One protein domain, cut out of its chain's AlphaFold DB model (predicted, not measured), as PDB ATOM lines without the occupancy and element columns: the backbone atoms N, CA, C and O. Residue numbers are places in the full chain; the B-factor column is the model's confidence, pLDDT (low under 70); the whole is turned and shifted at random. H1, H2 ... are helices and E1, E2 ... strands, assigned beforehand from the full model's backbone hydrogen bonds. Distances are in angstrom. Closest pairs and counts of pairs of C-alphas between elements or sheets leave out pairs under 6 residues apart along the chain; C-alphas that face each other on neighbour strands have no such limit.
ATOM      1  N   ARG A  13      -5.123  27.191 -10.515       73.12
ATOM      2  CA  ARG A  13      -6.245  27.357  -9.568       73.12
ATOM      3  C   ARG A  13      -6.963  26.044  -9.251       73.12
ATOM      4  O   ARG A  13      -8.011  26.065  -8.622       73.12
ATOM      5  N   SER A  14      -6.414  24.925  -9.707       81.06
ATOM      6  CA  SER A  14      -6.965  23.595  -9.462       81.06
ATOM      7  C   SER A  14      -5.995  22.827  -8.574       81.06
ATOM      8  O   SER A  14      -4.785  22.997  -8.696       81.06
ATOM      9  N   ILE A  15      -6.518  21.989  -7.691       81.81
ATOM     10  CA  ILE A  15      -5.737  21.041  -6.895       81.81
ATOM     11  C   ILE A  15      -6.385  19.672  -7.049       81.81
ATOM     12  O   ILE A  15      -7.610  19.573  -7.116       81.81
ATOM     13  N   LEU A  16      -5.567  18.630  -7.138       87.06
ATOM     14  CA  LEU A  16      -6.041  17.253  -7.086       87.06
ATOM     15  C   LEU A  16      -5.728  16.696  -5.703       87.06
ATOM     16  O   LEU A  16      -4.667  16.971  -5.148       87.06
ATOM     17  N   TYR A  17      -6.657  15.929  -5.149       89.62
ATOM     18  CA  TYR A  17      -6.465  15.224  -3.890       89.62
ATOM     19  C   TYR A  17      -6.323  13.729  -4.186       89.62
ATOM     20  O   TYR A  17      -7.249  13.116  -4.720       89.62
ATOM     21  N   ASP A  18      -5.162  13.151  -3.879       90.19
ATOM     22  CA  ASP A  18      -4.941  11.708  -3.978       90.19
ATOM     23  C   ASP A  18      -5.551  11.044  -2.738       90.19
ATOM     24  O   ASP A  18      -5.016  11.139  -1.632       90.19
ATOM     25  N   THR A  19      -6.681  10.363  -2.920       91.00
ATOM     26  CA  THR A  19      -7.418   9.701  -1.832       91.00
ATOM     27  C   THR A  19      -6.671   8.517  -1.221       91.00
ATOM     28  O   THR A  19      -6.980   8.124  -0.099       91.00
ATOM     29  N   ARG A  20      -5.678   7.952  -1.918       86.69
ATOM     30  CA  ARG A  20      -4.841   6.861  -1.406       86.69
ATOM     31  C   ARG A  20      -3.644   7.392  -0.626       86.69
ATOM     32  O   ARG A  20      -3.295   6.817   0.398       86.69
ATOM     33  N   ALA A  21      -3.009   8.456  -1.117       87.06
ATOM     34  CA  ALA A  21      -1.879   9.092  -0.434       87.06
ATOM     35  C   ALA A  21      -2.316  10.059   0.681       87.06
ATOM     36  O   ALA A  21      -1.502  10.420   1.528       87.06
ATOM     37  N   GLY A  22      -3.584  10.486   0.681       92.88
ATOM     38  CA  GLY A  22      -4.133  11.435   1.647       92.88
ATOM     39  C   GLY A  22      -3.585  12.856   1.487       92.88
ATOM     40  O   GLY A  22      -3.547  13.607   2.460       92.88
ATOM     41  N   SER A  23      -3.122  13.226   0.291       91.94
ATOM     42  CA  SER A  23      -2.376  14.466   0.052       91.94
ATOM     43  C   SER A  23      -2.819  15.196  -1.214       91.94
ATOM     44  O   SER A  23      -3.375  14.614  -2.147       91.94
ATOM     45  N   PHE A  24      -2.564  16.506  -1.244       91.69
ATOM     46  CA  PHE A  24      -2.753  17.311  -2.445       91.69
ATOM     47  C   PHE A  24      -1.567  17.137  -3.393       91.69
ATOM     48  O   PHE A  24      -0.409  17.206  -2.977       91.69
ATOM     49  N   ILE A  25      -1.868  16.944  -4.673       89.50
ATOM     50  CA  ILE A  25      -0.898  16.743  -5.748       89.50
ATOM     51  C   ILE A  25      -1.098  17.782  -6.854       89.50
ATOM     52  O   ILE A  25      -2.082  18.534  -6.871       89.50
ATOM     53  N   SER A  26      -0.148  17.828  -7.789       87.56
ATOM     54  CA  SER A  26      -0.254  18.710  -8.946       87.56
ATOM     55  C   SER A  26      -1.526  18.392  -9.742       87.56
ATOM     56  O   SER A  26      -1.845  17.222  -9.955       87.56
ATOM     57  N   PRO A  27      -2.239  19.414 -10.239       86.12
ATOM     58  CA  PRO A  27      -3.418  19.238 -11.075       86.12
ATOM     59  C   PRO A  27      -3.115  18.727 -12.491       86.12
ATOM     60  O   PRO A  27      -4.055  18.575 -13.270       86.12
ATOM     61  N   ASP A  28      -1.846  18.522 -12.867       89.38
ATOM     62  CA  ASP A  28      -1.472  17.959 -14.170       89.38
ATOM     63  C   ASP A  28      -1.466  16.421 -14.126       89.38
ATOM     64  O   ASP A  28      -0.584  15.839 -13.483       89.38
ATOM     65  N   PRO A  29      -2.385  15.735 -14.835       88.88
ATOM     66  CA  PRO A  29      -2.438  14.277 -14.824       88.88
ATOM     67  C   PRO A  29      -1.138  13.614 -15.302       88.88
ATOM     68  O   PRO A  29      -0.810  12.525 -14.832       88.88
ATOM     69  N   ARG A  30      -0.353  14.269 -16.172       90.50
ATOM     70  CA  ARG A  30       0.911  13.720 -16.705       90.50
ATOM     71  C   ARG A  30       1.943  13.445 -15.623       90.50
ATOM     72  O   ARG A  30       2.727  12.513 -15.749       90.50
ATOM     73  N   ALA A  31       1.927  14.229 -14.546       89.12
ATOM     74  CA  ALA A  31       2.868  14.059 -13.446       89.12
ATOM     75  C   ALA A  31       2.599  12.786 -12.626       89.12
ATOM     76  O   ALA A  31       3.472  12.335 -11.887       89.12
ATOM     77  N   HIS A  32       1.391  12.217 -12.721       89.31
ATOM     78  CA  HIS A  32       0.920  11.232 -11.750       89.31
ATOM     79  C   HIS A  32       0.317   9.968 -12.371       89.31
ATOM     80  O   HIS A  32       0.403   8.917 -11.734       89.31
ATOM     81  N   ILE A  33      -0.234  10.023 -13.590       89.69
ATOM     82  CA  ILE A  33      -1.027   8.930 -14.174       89.69
ATOM     83  C   ILE A  33      -0.256   7.612 -14.269       89.69
ATOM     84  O   ILE A  33      -0.741   6.593 -13.782       89.69
ATOM     85  N   LEU A  34       0.982   7.638 -14.772       89.62
ATOM     86  CA  LEU A  34       1.813   6.437 -14.883       89.62
ATOM     87  C   LEU A  34       2.057   5.806 -13.509       89.62
ATOM     88  O   LEU A  34       1.855   4.609 -13.322       89.62
ATOM     89  N   SER A  35       2.411   6.629 -12.520       89.38
ATOM     90  CA  SER A  35       2.639   6.156 -11.154       89.38
ATOM     91  C   SER A  35       1.362   5.589 -10.517       89.38
ATOM     92  O   SER A  35       1.423   4.606  -9.781       89.38
ATOM     93  N   ALA A  36       0.197   6.182 -10.802       89.19
ATOM     94  CA  ALA A  36      -1.090   5.720 -10.291       89.19
ATOM     95  C   ALA A  36      -1.484   4.365 -10.902       89.19
ATOM     96  O   ALA A  36      -1.941   3.474 -10.179       89.19
ATOM     97  N   LEU A  37      -1.240   4.181 -12.203       89.75
ATOM     98  CA  LEU A  37      -1.436   2.905 -12.892       89.75
ATOM     99  C   LEU A  37      -0.477   1.833 -12.365       89.75
ATOM    100  O   LEU A  37      -0.920   0.730 -12.059       89.75
ATOM    101  N   GLN A  38       0.804   2.162 -12.176       90.62
ATOM    102  CA  GLN A  38       1.801   1.246 -11.605       90.62
ATOM    103  C   GLN A  38       1.419   0.784 -10.193       90.62
ATOM    104  O   GLN A  38       1.499  -0.403  -9.892       90.62
ATOM    105  N   ARG A  39       0.926   1.691  -9.337       89.75
ATOM    106  CA  ARG A  39       0.434   1.355  -7.982       89.75
ATOM    107  C   ARG A  39      -0.831   0.493  -7.966       89.75
ATOM    108  O   ARG A  39      -1.186  -0.041  -6.913       89.75
ATOM    109  N   SER A  40      -1.532   0.426  -9.091       88.50
ATOM    110  CA  SER A  40      -2.779  -0.326  -9.262       88.50
ATOM    111  C   SER A  40      -2.579  -1.586 -10.109       88.50
ATOM    112  O   SER A  40      -3.555  -2.254 -10.440       88.50
ATOM    113  N   ALA A  41      -1.336  -1.895 -10.487       90.88
ATOM    114  CA  ALA A  41      -1.014  -3.070 -11.275       90.88
ATOM    115  C   ALA A  41      -1.226  -4.354 -10.464       90.88
ATOM    116  O   ALA A  41      -0.876  -4.421  -9.284       90.88
ATOM    117  N   VAL A  42      -1.751  -5.382 -11.125       90.44
ATOM    118  CA  VAL A  42      -1.881  -6.740 -10.581       90.44
ATOM    119  C   VAL A  42      -0.978  -7.640 -11.412       90.44
ATOM    120  O   VAL A  42      -1.034  -7.587 -12.639       90.44
ATOM    121  N   ASP A  43      -0.083  -8.387 -10.764       91.88
ATOM    122  CA  ASP A  43       0.913  -9.252 -11.419       91.88
ATOM    123  C   ASP A  43       1.751  -8.540 -12.502       91.88
ATOM    124  O   ASP A  43       2.094  -9.100 -13.540       91.88
ATOM    125  N   GLY A  44       2.065  -7.258 -12.276       85.62
ATOM    126  CA  GLY A  44       2.824  -6.424 -13.217       85.62
ATOM    127  C   GLY A  44       2.010  -5.881 -14.399       85.62
ATOM    128  O   GLY A  44       2.549  -5.154 -15.233       85.62
ATOM    129  N   VAL A  45       0.708  -6.172 -14.469       86.12
ATOM    130  CA  VAL A  45      -0.185  -5.691 -15.527       86.12
ATOM    131  C   VAL A  45      -0.873  -4.400 -15.088       86.12
ATOM    132  O   VAL A  45      -1.659  -4.391 -14.143       86.12
ATOM    133  N   LEU A  46      -0.594  -3.296 -15.793       88.38
ATOM    134  CA  LEU A  46      -1.262  -2.010 -15.552       88.38
ATOM    135  C   LEU A  46      -2.781  -2.104 -15.805       88.38
ATOM    136  O   LEU A  46      -3.198  -2.790 -16.747       88.38
ATOM    137  N   PRO A  47      -3.614  -1.352 -15.060       86.12
ATOM    138  CA  PRO A  47      -5.035  -1.232 -15.364       86.12
ATOM    139  C   PRO A  47      -5.246  -0.778 -16.809       86.12
ATOM    140  O   PRO A  47      -4.529   0.086 -17.311       86.12
ATOM    141  N   ARG A  48      -6.254  -1.345 -17.472       86.88
ATOM    142  CA  ARG A  48      -6.628  -0.988 -18.853       86.88
ATOM    143  C   ARG A  48      -7.876  -0.108 -18.935       86.88
ATOM    144  O   ARG A  48      -8.347   0.188 -20.026       86.88
ATOM    145  N   VAL A  49      -8.421   0.291 -17.785       92.25
ATOM    146  CA  VAL A  49      -9.638   1.098 -17.680       92.25
ATOM    147  C   VAL A  49      -9.413   2.197 -16.651       92.25
ATOM    148  O   VAL A  49      -8.969   1.927 -15.537       92.25
ATOM    149  N   ILE A  50      -9.729   3.432 -17.036       93.12
ATOM    150  CA  ILE A  50      -9.675   4.618 -16.183       93.12
ATOM    151  C   ILE A  50     -11.073   5.236 -16.190       93.12
ATOM    152  O   ILE A  50     -11.633   5.480 -17.257       93.12
ATOM    153  N   PHE A  51     -11.630   5.490 -15.007       94.69
ATOM    154  CA  PHE A  51     -12.918   6.163 -14.852       94.69
ATOM    155  C   PHE A  51     -12.706   7.641 -14.525       94.69
ATOM    156  O   PHE A  51     -11.882   7.978 -13.677       94.69
ATOM    157  N   ALA A  52     -13.474   8.514 -15.175       94.81
ATOM    158  CA  ALA A  52     -13.467   9.950 -14.921       94.81
ATOM    159  C   ALA A  52     -14.905  10.435 -14.697       94.81
ATOM    160  O   ALA A  52     -15.643  10.660 -15.654       94.81
ATOM    161  N   GLY A  53     -15.301  10.555 -13.429       93.75
ATOM    162  CA  GLY A  53     -16.621  11.064 -13.052       93.75
ATOM    163  C   GLY A  53     -16.763  12.565 -13.307       93.75
ATOM    164  O   GLY A  53     -15.774  13.301 -13.314       93.75
ATOM    165  N   GLU A  54     -18.000  13.016 -13.501       94.50
ATOM    166  CA  GLU A  54     -18.328  14.423 -13.720       94.50
ATOM    167  C   GLU A  54     -19.656  14.821 -13.078       94.50
ATOM    168  O   GLU A  54     -20.515  14.002 -12.779       94.50
ATOM    169  N   GLU A  55     -19.823  16.131 -12.972       93.50
ATOM    170  CA  GLU A  55     -21.120  16.790 -12.932       93.50
ATOM    171  C   GLU A  55     -21.315  17.400 -14.323       93.50
ATOM    172  O   GLU A  55     -20.446  18.144 -14.789       93.50
ATOM    173  N   HIS A  56     -22.421  17.071 -14.994       93.56
ATOM    174  CA  HIS A  56     -22.575  17.256 -16.444       93.56
ATOM    175  C   HIS A  56     -22.419  18.699 -16.929       93.56
ATOM    176  O   HIS A  56     -21.984  18.931 -18.055       93.56
ATOM    177  N   THR A  57     -22.719  19.679 -16.082       91.50
ATOM    178  CA  THR A  57     -22.623  21.105 -16.418       91.50
ATOM    179  C   THR A  57     -21.353  21.769 -15.896       91.50
ATOM    180  O   THR A  57     -21.117  22.940 -16.193       91.50
ATOM    181  N   HIS A  58     -20.516  21.059 -15.134       90.00
ATOM    182  CA  HIS A  58     -19.383  21.667 -14.446       90.00
ATOM    183  C   HIS A  58     -18.148  21.762 -15.365       90.00
ATOM    184  O   HIS A  58     -17.503  20.753 -15.666       90.00
ATOM    185  N   PRO A  59     -17.737  22.970 -15.798       87.50
ATOM    186  CA  PRO A  59     -16.739  23.132 -16.856       87.50
ATOM    187  C   PRO A  59     -15.345  22.614 -16.478       87.50
ATOM    188  O   PRO A  59     -14.600  22.181 -17.356       87.50
ATOM    189  N   LEU A  60     -14.976  22.629 -15.190       87.44
ATOM    190  CA  LEU A  60     -13.680  22.092 -14.756       87.44
ATOM    191  C   LEU A  60     -13.604  20.566 -14.877       87.44
ATOM    192  O   LEU A  60     -12.513  20.059 -15.122       87.44
ATOM    193  N   HIS A  61     -14.723  19.843 -14.755       91.69
ATOM    194  CA  HIS A  61     -14.726  18.384 -14.903       91.69
ATOM    195  C   HIS A  61     -14.420  18.000 -16.355       91.69
ATOM    196  O   HIS A  61     -13.463  17.268 -16.601       91.69
ATOM    197  N   HIS A  62     -15.110  18.625 -17.314       93.62
ATOM    198  CA  HIS A  62     -14.840  18.471 -18.753       93.62
ATOM    199  C   HIS A  62     -13.406  18.850 -19.133       93.62
ATOM    200  O   HIS A  62     -12.759  18.198 -19.955       93.62
ATOM    201  N   ALA A  63     -12.878  19.916 -18.527       90.31
ATOM    202  CA  ALA A  63     -11.514  20.357 -18.786       90.31
ATOM    203  C   ALA A  63     -10.466  19.380 -18.214       90.31
ATOM    204  O   ALA A  63      -9.462  19.117 -18.878       90.31
ATOM    205  N   MET A  64     -10.713  18.812 -17.030       90.88
ATOM    206  CA  MET A  64      -9.865  17.781 -16.423       90.88
ATOM    207  C   MET A  64      -9.896  16.481 -17.235       90.88
ATOM    208  O   MET A  64      -8.834  15.947 -17.543       90.88
ATOM    209  N   GLN A  65     -11.077  16.014 -17.658       94.88
ATOM    210  CA  GLN A  65     -11.215  14.838 -18.525       94.88
ATOM    211  C   GLN A  65     -10.409  14.986 -19.815       94.88
ATOM    212  O   GLN A  65      -9.702  14.063 -20.213       94.88
ATOM    213  N   TYR A  66     -10.467  16.159 -20.453       95.44
ATOM    214  CA  TYR A  66      -9.656  16.448 -21.632       95.44
ATOM    215  C   TYR A  66      -8.149  16.346 -21.344       95.44
ATOM    216  O   TYR A  66      -7.432  15.686 -22.096       95.44
ATOM    217  N   GLU A  67      -7.655  16.943 -20.252       93.12
ATOM    218  CA  GLU A  67      -6.238  16.834 -19.876       93.12
ATOM    219  C   GLU A  67      -5.829  15.397 -19.522       93.12
ATOM    220  O   GLU A  67      -4.727  14.982 -19.886       93.12
ATOM    221  N   LEU A  68      -6.706  14.632 -18.868       93.81
ATOM    222  CA  LEU A  68      -6.485  13.224 -18.537       93.81
ATOM    223  C   LEU A  68      -6.393  12.363 -19.801       93.81
ATOM    224  O   LEU A  68      -5.438  11.609 -19.949       93.81
ATOM    225  N   ILE A  69      -7.337  12.513 -20.734       96.12
ATOM    226  CA  ILE A  69      -7.343  11.791 -22.016       96.12
ATOM    227  C   ILE A  69      -6.056  12.070 -22.791       96.12
ATOM    228  O   ILE A  69      -5.425  11.135 -23.277       96.12
ATOM    229  N   LYS A  70      -5.631  13.338 -22.859       95.19
ATOM    230  CA  LYS A  70      -4.348  13.691 -23.474       95.19
ATOM    231  C   LYS A  70      -3.172  13.027 -22.769       95.19
ATOM    232  O   LYS A  70      -2.309  12.480 -23.436       95.19
ATOM    233  N   ALA A  71      -3.133  13.094 -21.438       94.06
ATOM    234  CA  ALA A  71      -2.043  12.520 -20.662       94.06
ATOM    235  C   ALA A  71      -1.924  11.007 -20.877       94.06
ATOM    236  O   ALA A  71      -0.811  10.517 -20.995       94.06
ATOM    237  N   VAL A  72      -3.049  10.288 -20.966       94.25
ATOM    238  CA  VAL A  72      -3.070   8.846 -21.252       94.25
ATOM    239  C   VAL A  72      -2.636   8.564 -22.689       94.25
ATOM    240  O   VAL A  72      -1.795   7.702 -22.899       94.25
ATOM    241  N   ASN A  73      -3.153   9.312 -23.668       94.75
ATOM    242  CA  ASN A  73      -2.799   9.135 -25.081       94.75
ATOM    243  C   ASN A  73      -1.322   9.458 -25.386       94.75
ATOM    244  O   ASN A  73      -0.783   8.997 -26.379       94.75
ATOM    245  N   GLU A  74      -0.688  10.291 -24.559       92.44
ATOM    246  CA  GLU A  74       0.728  10.671 -24.665       92.44
ATOM    247  C   GLU A  74       1.646   9.786 -23.791       92.44
ATOM    248  O   GLU A  74       2.862   9.966 -23.820       92.44
ATOM    249  N   MET A  75       1.089   8.881 -22.974       89.00
ATOM    250  CA  MET A  75       1.846   8.112 -21.976       89.00
ATOM    251  C   MET A  75       2.618   6.941 -22.589       89.00
ATOM    252  O   MET A  75       3.754   6.688 -22.189       89.00
ATOM    253  N   ASP A  76       1.988   6.206 -23.505       83.38
ATOM    254  CA  ASP A  76       2.564   5.059 -24.201       83.38
ATOM    255  C   ASP A  76       1.931   4.886 -25.594       83.38
ATOM    256  O   ASP A  76       1.016   5.616 -25.974       83.38
ATOM    257  N   ASP A  77       2.435   3.922 -26.369       86.44
ATOM    258  CA  ASP A  77       1.961   3.646 -27.732       86.44
ATOM    259  C   ASP A  77       0.710   2.741 -27.774       86.44
ATOM    260  O   ASP A  77       0.340   2.231 -28.838       86.44
ATOM    261  N   GLN A  78       0.064   2.461 -26.633       89.06
ATOM    262  CA  GLN A  78      -1.116   1.601 -26.623       89.06
ATOM    263  C   GLN A  78      -2.339   2.345 -27.179       89.06
ATOM    264  O   GLN A  78      -2.582   3.505 -26.844       89.06
ATOM    265  N   PRO A  79      -3.182   1.679 -27.990       91.88
ATOM    266  CA  PRO A  79      -4.399   2.294 -28.497       91.88
ATOM    267  C   PRO A  79      -5.351   2.713 -27.369       91.88
ATOM    268  O   PRO A  79      -5.805   1.883 -26.578       91.88
TER     269      PRO A  79
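This is residues 13 to 79 of the 159 residues of the protein "Iron-regulated protein" of Chrysochromulina tobinii (UniProt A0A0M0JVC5). A small strand hairpin, E1 and E2, and a short helix, H1, lie over one side of the long helix H2, while an unnamed stretch, residues 39 to 58, swings out to Asp 43 and runs back beside H2. The 67 printed residues hold E1, E2, H1 and H2 in chain order, mixed helices and strands, with under half in named elements. The whole is only just compact, close to loose, with radius of gyration of the C-alphas 12.6 A and spans 38 by 30 by 18 A.

Look first at E1, residues 16 to 18, and E2, residues 23 to 25, an antiparallel hairpin with N 18 and O 23 2.9 A apart, within hydrogen-bond range. H1, residues 33 to 38, and H2, residues 59 to 73, are close but not clearly touching, at a steep tilt of 57 degrees; their closest C-alphas, Ile 33 and Val 72, are 7.4 A apart. E1 and H2 are apart, as are E2 and H2. In H1 and H2 every O i to N i+4 pair is within hydrogen-bond range.

Find C-alpha 16, where E1 begins, at (-6.041, 17.253, -7.086). H2 runs 21.4 A to C-alpha 73 at (-2.799, 9.135, -25.081).

The farthest C-alphas, Asp 43 and Thr 57, are 38.7 A apart. The link from H1 to H2 is long; the printed part has no cut, and no printed residue is under pLDDT 70.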